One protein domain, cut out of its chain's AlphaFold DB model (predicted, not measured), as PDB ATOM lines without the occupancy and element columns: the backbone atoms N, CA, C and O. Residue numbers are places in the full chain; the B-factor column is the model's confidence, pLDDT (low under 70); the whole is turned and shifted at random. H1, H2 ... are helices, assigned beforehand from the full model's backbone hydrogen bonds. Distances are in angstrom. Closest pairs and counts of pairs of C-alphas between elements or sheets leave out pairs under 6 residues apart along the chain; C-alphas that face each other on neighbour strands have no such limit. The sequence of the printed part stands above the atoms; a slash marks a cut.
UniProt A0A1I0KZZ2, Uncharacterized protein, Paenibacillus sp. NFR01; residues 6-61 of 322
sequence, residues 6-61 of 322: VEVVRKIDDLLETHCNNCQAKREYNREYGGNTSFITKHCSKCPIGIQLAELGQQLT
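Overview. This is residues 6 to 61 of the 322 residues of an uncharacterized protein of Paenibacillus sp. NFR01 (UniProt A0A1I0KZZ2). H1, the longest helix, lies side by side with H4 at one end of an elongated body, and the hairpin of H2 and H3 makes the other end. The 56 printed residues hold four named helices, H1 to H4 in chain order, and no named strand; the class is all helix. The whole is only just compact, close to loose, with a radius of gyration of the C-alphas of 11.9 A and spans of 35 by 19 by 17 A.

Arrangement. H1, residues 6 to 20, touches H4, residues 48 to 59, at a shallow tilt of 19 degrees, opposite ways; their closest C-alphas, Ile 12 and Leu 53, are 6.2 A apart. H2, residues 24 to 33, and H3, residues 37 to 44, form a helical hairpin and touch, closest at C-alphas 26 and 40, 6.4 A. H1 and H3 are apart. In H1, H2, H3 and H4 every O i to N i+4 pair is within hydrogen-bond range.

Along the chain. H1 runs 20.0 A from C-alpha 6 at (31.732, -61.127, 41.027). H2 spans 14.3 A, H3 10.2 A. H4 spans 17.1 A, ending at C-alpha 59 (38.213, -52.695, 43.792).

Size, cuts and confidence. The farthest C-alphas, Val 6 and Glu 32, are 35.7 A apart. The printed part has no cut, its three links are tight, and no printed residue is under 70 in pLDDT.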
ATOM      1  N   VAL A   6      33.116 -60.686  40.799       92.25
ATOM      2  CA  VAL A   6      31.732 -61.127  41.027       92.25
ATOM      3  C   VAL A   6      31.348 -61.017  42.504       92.25
ATOM      4  O   VAL A   6      30.258 -60.548  42.819       92.25
ATOM      5  N   GLU A   7      32.246 -61.381  43.416       95.06
ATOM      6  CA  GLU A   7      32.010 -61.281  44.859       95.06
ATOM      7  C   GLU A   7      31.932 -59.828  45.323       95.06
ATOM      8  O   GLU A   7      31.097 -59.491  46.160       95.06
ATOM      9  N   VAL A   8      32.769 -58.952  44.761       94.44
ATOM     10  CA  VAL A   8      32.728 -57.513  45.059       94.44
ATOM     11  C   VAL A   8      31.393 -56.909  44.613       94.44
ATOM     12  O   VAL A   8      30.796 -56.145  45.366       94.44
ATOM     13  N   VAL A   9      30.885 -57.286  43.432       95.38
ATOM     14  CA  VAL A   9      29.561 -56.844  42.957       95.38
ATOM     15  C   VAL A   9      28.446 -57.344  43.878       95.38
ATOM     16  O   VAL A   9      27.603 -56.541  44.261       95.38
ATOM     17  N   ARG A  10      28.464 -58.621  44.289       96.25
ATOM     18  CA  ARG A  10      27.465 -59.168  45.228       96.25
ATOM     19  C   ARG A  10      27.465 -58.428  46.566       96.25
ATOM     20  O   ARG A  10      26.414 -58.024  47.032       96.25
ATOM     21  N   LYS A  11      28.645 -58.151  47.131       96.25
ATOM     22  CA  LYS A  11      28.769 -57.382  48.381       96.25
ATOM     23  C   LYS A  11      28.234 -55.955  48.262       96.25
ATOM     24  O   LYS A  11      27.667 -55.436  49.218       96.25
ATOM     25  N   ILE A  12      28.436 -55.304  47.115       96.19
ATOM     26  CA  ILE A  12      27.854 -53.981  46.856       96.19
ATOM     27  C   ILE A  12      26.328 -54.071  46.822       96.19
ATOM     28  O   ILE A  12      25.671 -53.233  47.434       96.19
ATOM     29  N   ASP A  13      25.783 -55.074  46.133       96.81
ATOM     30  CA  ASP A  13      24.338 -55.291  46.017       96.81
ATOM     31  C   ASP A  13      23.701 -55.521  47.395       96.81
ATOM     32  O   ASP A  13      22.795 -54.786  47.789       96.81
ATOM     33  N   ASP A  14      24.291 -56.412  48.199       97.44
ATOM     34  CA  ASP A  14      23.855 -56.690  49.569       97.44
ATOM     35  C   ASP A  14      23.832 -55.415  50.429       97.44
ATOM     36  O   ASP A  14      22.853 -55.145  51.129       97.44
ATOM     37  N   LEU A  15      24.883 -54.585  50.370       96.44
ATOM     38  CA  LEU A  15      24.950 -53.321  51.116       96.44
ATOM     39  C   LEU A  15      23.895 -52.307  50.648       96.44
ATOM     40  O   LEU A  15      23.341 -51.558  51.463       96.44
ATOM     41  N   LEU A  16      23.606 -52.266  49.347       95.25
ATOM     42  CA  LEU A  16      22.591 -51.376  48.795       95.25
ATOM     43  C   LEU A  16      21.183 -51.799  49.230       95.25
ATOM     44  O   LEU A  16      20.409 -50.944  49.678       95.25
ATOM     45  N   GLU A  17      20.872 -53.092  49.152       95.75
ATOM     46  CA  GLU A  17      19.568 -53.642  49.522       95.75
ATOM     47  C   GLU A  17      19.297 -53.543  51.022       95.75
ATOM     48  O   GLU A  17      18.252 -53.031  51.437       95.75
ATOM     49  N   THR A  18      20.253 -53.974  51.843       96.06
ATOM     50  CA  THR A  18      20.069 -54.057  53.297       96.06
ATOM     51  C   THR A  18      20.122 -52.689  53.973       96.06
ATOM     52  O   THR A  18      19.317 -52.412  54.865       96.06
ATOM     53  N   HIS A  19      21.017 -51.798  53.534       95.00
ATOM     54  CA  HIS A  19      21.271 -50.534  54.230       95.00
ATOM     55  C   HIS A  19      20.822 -49.297  53.446       95.00
ATOM     56  O   HIS A  19      20.166 -48.414  54.007       95.00
ATOM     57  N   CYS A  20      21.151 -49.182  52.156       93.00
ATOM     58  CA  CYS A  20      20.913 -47.931  51.427       93.00
ATOM     59  C   CYS A  20      19.453 -47.725  51.001       93.00
ATOM     60  O   CYS A  20      18.992 -46.580  50.984       93.00
ATOM     61  N   ASN A  21      18.712 -48.789  50.688       92.44
ATOM     62  CA  ASN A  21      17.297 -48.707  50.295       92.44
ATOM     63  C   ASN A  21      16.376 -48.292  51.458       92.44
ATOM     64  O   ASN A  21      15.343 -47.639  51.263       92.44
ATOM     65  N   ASN A  22      16.798 -48.591  52.688       93.56
ATOM     66  CA  ASN A  22      16.091 -48.237  53.918       93.56
ATOM     67  C   ASN A  22      16.731 -47.066  54.680       93.56
ATOM     68  O   ASN A  22      16.313 -46.752  55.791       93.56
ATOM     69  N   CYS A  23      17.703 -46.372  54.082       95.19
ATOM     70  CA  CYS A  23      18.373 -45.240  54.714       95.19
ATOM     71  C   CYS A  23      17.407 -44.059  54.913       95.19
ATOM     72  O   CYS A  23      16.968 -43.420  53.950       95.19
ATOM     73  N   GLN A  24      17.105 -43.745  56.175       95.00
ATOM     74  CA  GLN A  24      16.188 -42.666  56.545       95.00
ATOM     75  C   GLN A  24      16.664 -41.300  56.034       95.00
ATOM     76  O   GLN A  24      15.895 -40.595  55.385       95.00
ATOM     77  N   ALA A  25      17.950 -40.977  56.208       92.94
ATOM     78  CA  ALA A  25      18.524 -39.723  55.724       92.94
ATOM     79  C   ALA A  25      18.369 -39.568  54.200       92.94
ATOM     80  O   ALA A  25      17.986 -38.509  53.716       92.94
ATOM     81  N   LYS A  26      18.583 -40.642  53.423       92.06
ATOM     82  CA  LYS A  26      18.379 -40.627  51.963       92.06
ATOM     83  C   LYS A  26      16.921 -40.329  51.594       92.06
ATOM     84  O   LYS A  26      16.677 -39.588  50.644       92.06
ATOM     85  N   ARG A  27      15.949 -40.881  52.334       93.50
ATOM     86  CA  ARG A  27      14.515 -40.600  52.126       93.50
ATOM     87  C   ARG A  27      14.160 -39.154  52.470       93.50
ATOM     88  O   ARG A  27      13.408 -38.535  51.724       93.50
ATOM     89  N   GLU A  28      14.717 -38.616  53.552       93.81
ATOM     90  CA  GLU A  28      14.516 -37.224  53.973       93.81
ATOM     91  C   GLU A  28      15.104 -36.239  52.952       93.81
ATOM     92  O   GLU A  28      14.382 -35.368  52.470       93.81
ATOM     93  N   TYR A  29      16.345 -36.451  52.496       92.56
ATOM     94  CA  TYR A  29      16.952 -35.630  51.441       92.56
ATOM     95  C   TYR A  29      16.183 -35.699  50.116       92.56
ATOM     96  O   TYR A  29      15.996 -34.678  49.458       92.56
ATOM     97  N   ASN A  30      15.706 -36.882  49.715       90.38
ATOM     98  CA  ASN A  30      14.877 -37.014  48.514       90.38
ATOM     99  C   ASN A  30      13.551 -36.253  48.635       90.38
ATOM    100  O   ASN A  30      13.098 -35.675  47.648       90.38
ATOM    101  N   ARG A  31      12.946 -36.242  49.830       93.81
ATOM    102  CA  ARG A  31      11.709 -35.505  50.110       93.81
ATOM    103  C   ARG A  31      11.927 -33.992  50.063       93.81
ATOM    104  O   ARG A  31      11.075 -33.288  49.537       93.81
ATOM    105  N   GLU A  32      13.043 -33.506  50.599       93.56
ATOM    106  CA  GLU A  32      13.331 -32.069  50.705       93.56
ATOM    107  C   GLU A  32      13.873 -31.466  49.395       93.56
ATOM    108  O   GLU A  32      13.494 -30.357  49.028       93.56
ATOM    109  N   TYR A  33      14.705 -32.202  48.648       90.69
ATOM    110  CA  TYR A  33      15.436 -31.683  47.479       90.69
ATOM    111  C   TYR A  33      15.025 -32.321  46.138       90.69
ATOM    112  O   TYR A  33      15.740 -32.180  45.144       90.69
ATOM    113  N   GLY A  34      13.897 -33.039  46.090       84.69
ATOM    114  CA  GLY A  34      13.271 -33.492  44.838       84.69
ATOM    115  C   GLY A  34      14.127 -34.438  43.987       84.69
ATOM    116  O   GLY A  34      14.068 -34.388  42.762       84.69
ATOM    117  N   GLY A  35      14.955 -35.275  44.617       81.94
ATOM    118  CA  GLY A  35      15.827 -36.226  43.917       81.94
ATOM    119  C   GLY A  35      17.156 -35.649  43.412       81.94
ATOM    120  O   GLY A  35      17.888 -36.342  42.706       81.94
ATOM    121  N   ASN A  36      17.515 -34.412  43.780       85.12
ATOM    122  CA  ASN A  36      18.836 -33.864  43.471       85.12
ATOM    123  C   ASN A  36      19.941 -34.645  44.209       85.12
ATOM    124  O   ASN A  36      20.141 -34.514  45.420       85.12
ATOM    125  N   THR A  37      20.691 -35.450  43.457       81.81
ATOM    126  CA  THR A  37      21.681 -36.393  43.991       81.81
ATOM    127  C   THR A  37      22.896 -35.719  44.622       81.81
ATOM    128  O   THR A  37      23.551 -36.329  45.461       81.81
ATOM    129  N   SER A  38      23.181 -34.453  44.304       87.38
ATOM    130  CA  SER A  38      24.355 -33.736  44.827       87.38
ATOM    131  C   SER A  38      24.368 -33.615  46.360       87.38
ATOM    132  O   SER A  38      25.428 -33.725  46.983       87.38
ATOM    133  N   PHE A  39      23.197 -33.456  46.985       85.56
ATOM    134  CA  PHE A  39      23.058 -33.394  48.444       85.56
ATOM    135  C   PHE A  39      23.209 -34.774  49.092       85.56
ATOM    136  O   PHE A  39      23.873 -34.910  50.120       85.56
ATOM    137  N   ILE A  40      22.687 -35.810  48.435       89.56
ATOM    138  CA  ILE A  40      22.810 -37.203  48.879       89.56
ATOM    139  C   ILE A  40      24.272 -37.640  48.830       89.56
ATOM    140  O   ILE A  40      24.756 -38.239  49.785       89.56
ATOM    141  N   THR A  41      25.014 -37.265  47.786       87.69
ATOM    142  CA  THR A  41      26.439 -37.592  47.653       87.69
ATOM    143  C   THR A  41      27.267 -37.035  48.815       87.69
ATOM    144  O   THR A  41      28.134 -37.735  49.332       87.69
ATOM    145  N   LYS A  42      26.979 -35.810  49.286       90.69
ATOM    146  CA  LYS A  42      27.670 -35.212  50.449       90.69
ATOM    147  C   LYS A  42      27.382 -35.941  51.762       90.69
ATOM    148  O   LYS A  42      28.233 -35.950  52.648       90.69
ATOM    149  N   HIS A  43      26.184 -36.503  51.910       91.00
ATOM    150  CA  HIS A  43      25.822 -37.297  53.080       91.00
ATOM    151  C   HIS A  43      26.437 -38.702  53.000       91.00
ATOM    152  O   HIS A  43      27.100 -39.152  53.934       91.00
ATOM    153  N   CYS A  44      26.281 -39.374  51.858       91.50
ATOM    154  CA  CYS A  44      26.797 -40.718  51.629       91.50
ATOM    155  C   CYS A  44      28.326 -40.785  51.726       91.50
ATOM    156  O   CYS A  44      28.836 -41.786  52.213       91.50
ATOM    157  N   SER A  45      29.061 -39.725  51.372       91.56
ATOM    158  CA  SER A  45      30.524 -39.697  51.521       91.56
ATOM    159  C   SER A  45      31.016 -39.739  52.975       91.56
ATOM    160  O   SER A  45      32.169 -40.084  53.212       91.56
ATOM    161  N   LYS A  46      30.157 -39.415  53.951       94.94
ATOM    162  CA  LYS A  46      30.460 -39.494  55.392       94.94
ATOM    163  C   LYS A  46      29.811 -40.699  56.077       94.94
ATOM    164  O   LYS A  46      30.096 -40.971  57.240       94.94
ATOM    165  N   CYS A  47      28.910 -41.395  55.389       94.88
ATOM    166  CA  CYS A  47      28.204 -42.553  55.920       94.88
ATOM    167  C   CYS A  47      29.144 -43.774  55.950       94.88
ATOM    168  O   CYS A  47      29.770 -44.048  54.927       94.88
ATOM    169  N   PRO A  48      29.201 -44.562  57.043       96.50
ATOM    170  CA  PRO A  48      30.030 -45.771  57.105       96.50
ATOM    171  C   PRO A  48      29.781 -46.744  55.943       96.50
ATOM    172  O   PRO A  48      30.727 -47.247  55.346       96.50
ATOM    173  N   ILE A  49      28.513 -46.937  55.561       96.88
ATOM    174  CA  ILE A  49      28.135 -47.782  54.417       96.88
ATOM    175  C   ILE A  49      28.587 -47.156  53.094       96.88
ATOM    176  O   ILE A  49      29.081 -47.852  52.215       96.88
ATOM    177  N   GLY A  50      28.467 -45.835  52.950       94.25
ATOM    178  CA  GLY A  50      28.929 -45.138  51.749       94.25
ATOM    179  C   GLY A  50      30.449 -45.200  51.568       94.25
ATOM    180  O   GLY A  50      30.916 -45.320  50.439       94.25
ATOM    181  N   ILE A  51      31.214 -45.202  52.665       95.56
ATOM    182  CA  ILE A  51      32.670 -45.411  52.649       95.56
ATOM    183  C   ILE A  51      32.999 -46.842  52.199       95.56
ATOM    184  O   ILE A  51      33.819 -47.016  51.300       95.56
ATOM    185  N   GLN A  52      32.317 -47.853  52.749       95.88
ATOM    186  CA  GLN A  52      32.493 -49.253  52.336       95.88
ATOM    187  C   GLN A  52      32.145 -49.468  50.856       95.88
ATOM    188  O   GLN A  52      32.884 -50.128  50.130       95.88
ATOM    189  N   LEU A  53      31.051 -48.865  50.382       94.94
ATOM    190  CA  LEU A  53      30.662 -48.900  48.971       94.94
ATOM    191  C   LEU A  53      31.706 -48.226  48.072       94.94
ATOM    192  O   LEU A  53      31.993 -48.734  46.989       94.94
ATOM    193  N   ALA A  54      32.299 -47.112  48.509       92.81
ATOM    194  CA  ALA A  54      33.370 -46.451  47.771       92.81
ATOM    195  C   ALA A  54      34.630 -47.331  47.685       92.81
ATOM    196  O   ALA A  54      35.231 -47.427  46.616       92.81
ATOM    197  N   GLU A  55      34.999 -48.013  48.770       94.06
ATOM    198  CA  GLU A  55      36.142 -48.931  48.813       94.06
ATOM    199  C   GLU A  55      35.926 -50.168  47.923       94.06
ATOM    200  O   GLU A  55      36.795 -50.522  47.124       94.06
ATOM    201  N   LEU A  56      34.741 -50.787  47.975       94.31
ATOM    202  CA  LEU A  56      34.374 -51.881  47.068       94.31
ATOM    203  C   LEU A  56      34.331 -51.405  45.606       94.31
ATOM    204  O   LEU A  56      34.800 -52.102  44.708       94.31
ATOM    205  N   GLY A  57      33.841 -50.188  45.357       92.25
ATOM    206  CA  GLY A  57      33.854 -49.563  44.035       92.25
ATOM    207  C   GLY A  57      35.269 -49.358  43.489       92.25
ATOM    208  O   GLY A  57      35.511 -49.619  42.310       92.25
ATOM    209  N   GLN A  58      36.228 -48.979  44.341       91.25
ATOM    210  CA  GLN A  58      37.639 -48.880  43.955       91.25
ATOM    211  C   GLN A  58      38.199 -50.236  43.511       91.25
ATOM    212  O   GLN A  58      38.909 -50.289  42.506       91.25
ATOM    213  N   GLN A  59      37.817 -51.332  44.176       90.31
ATOM    214  CA  GLN A  59      38.213 -52.695  43.792       90.31
ATOM    215  C   GLN A  59      37.611 -53.141  42.447       90.31
ATOM    216  O   GLN A  59      38.200 -53.970  41.753       90.31
ATOM    217  N   LEU A  60      36.475 -52.563  42.037       88.38
ATOM    218  CA  LEU A  60      35.874 -52.785  40.717       88.38
ATOM    219  C   LEU A  60      36.502 -51.949  39.598       88.38
ATOM    220  O   LEU A  60      36.132 -52.136  38.433       88.38
ATOM    221  N   THR A  61      37.427 -51.034  39.907       78.31
ATOM    222  CA  THR A  61      38.035 -50.146  38.906       78.31
ATOM    223  C   THR A  61      38.961 -50.943  37.987       78.31
ATOM    224  O   THR A  61      40.159 -51.100  38.212       78.31
TER     225      THR A  61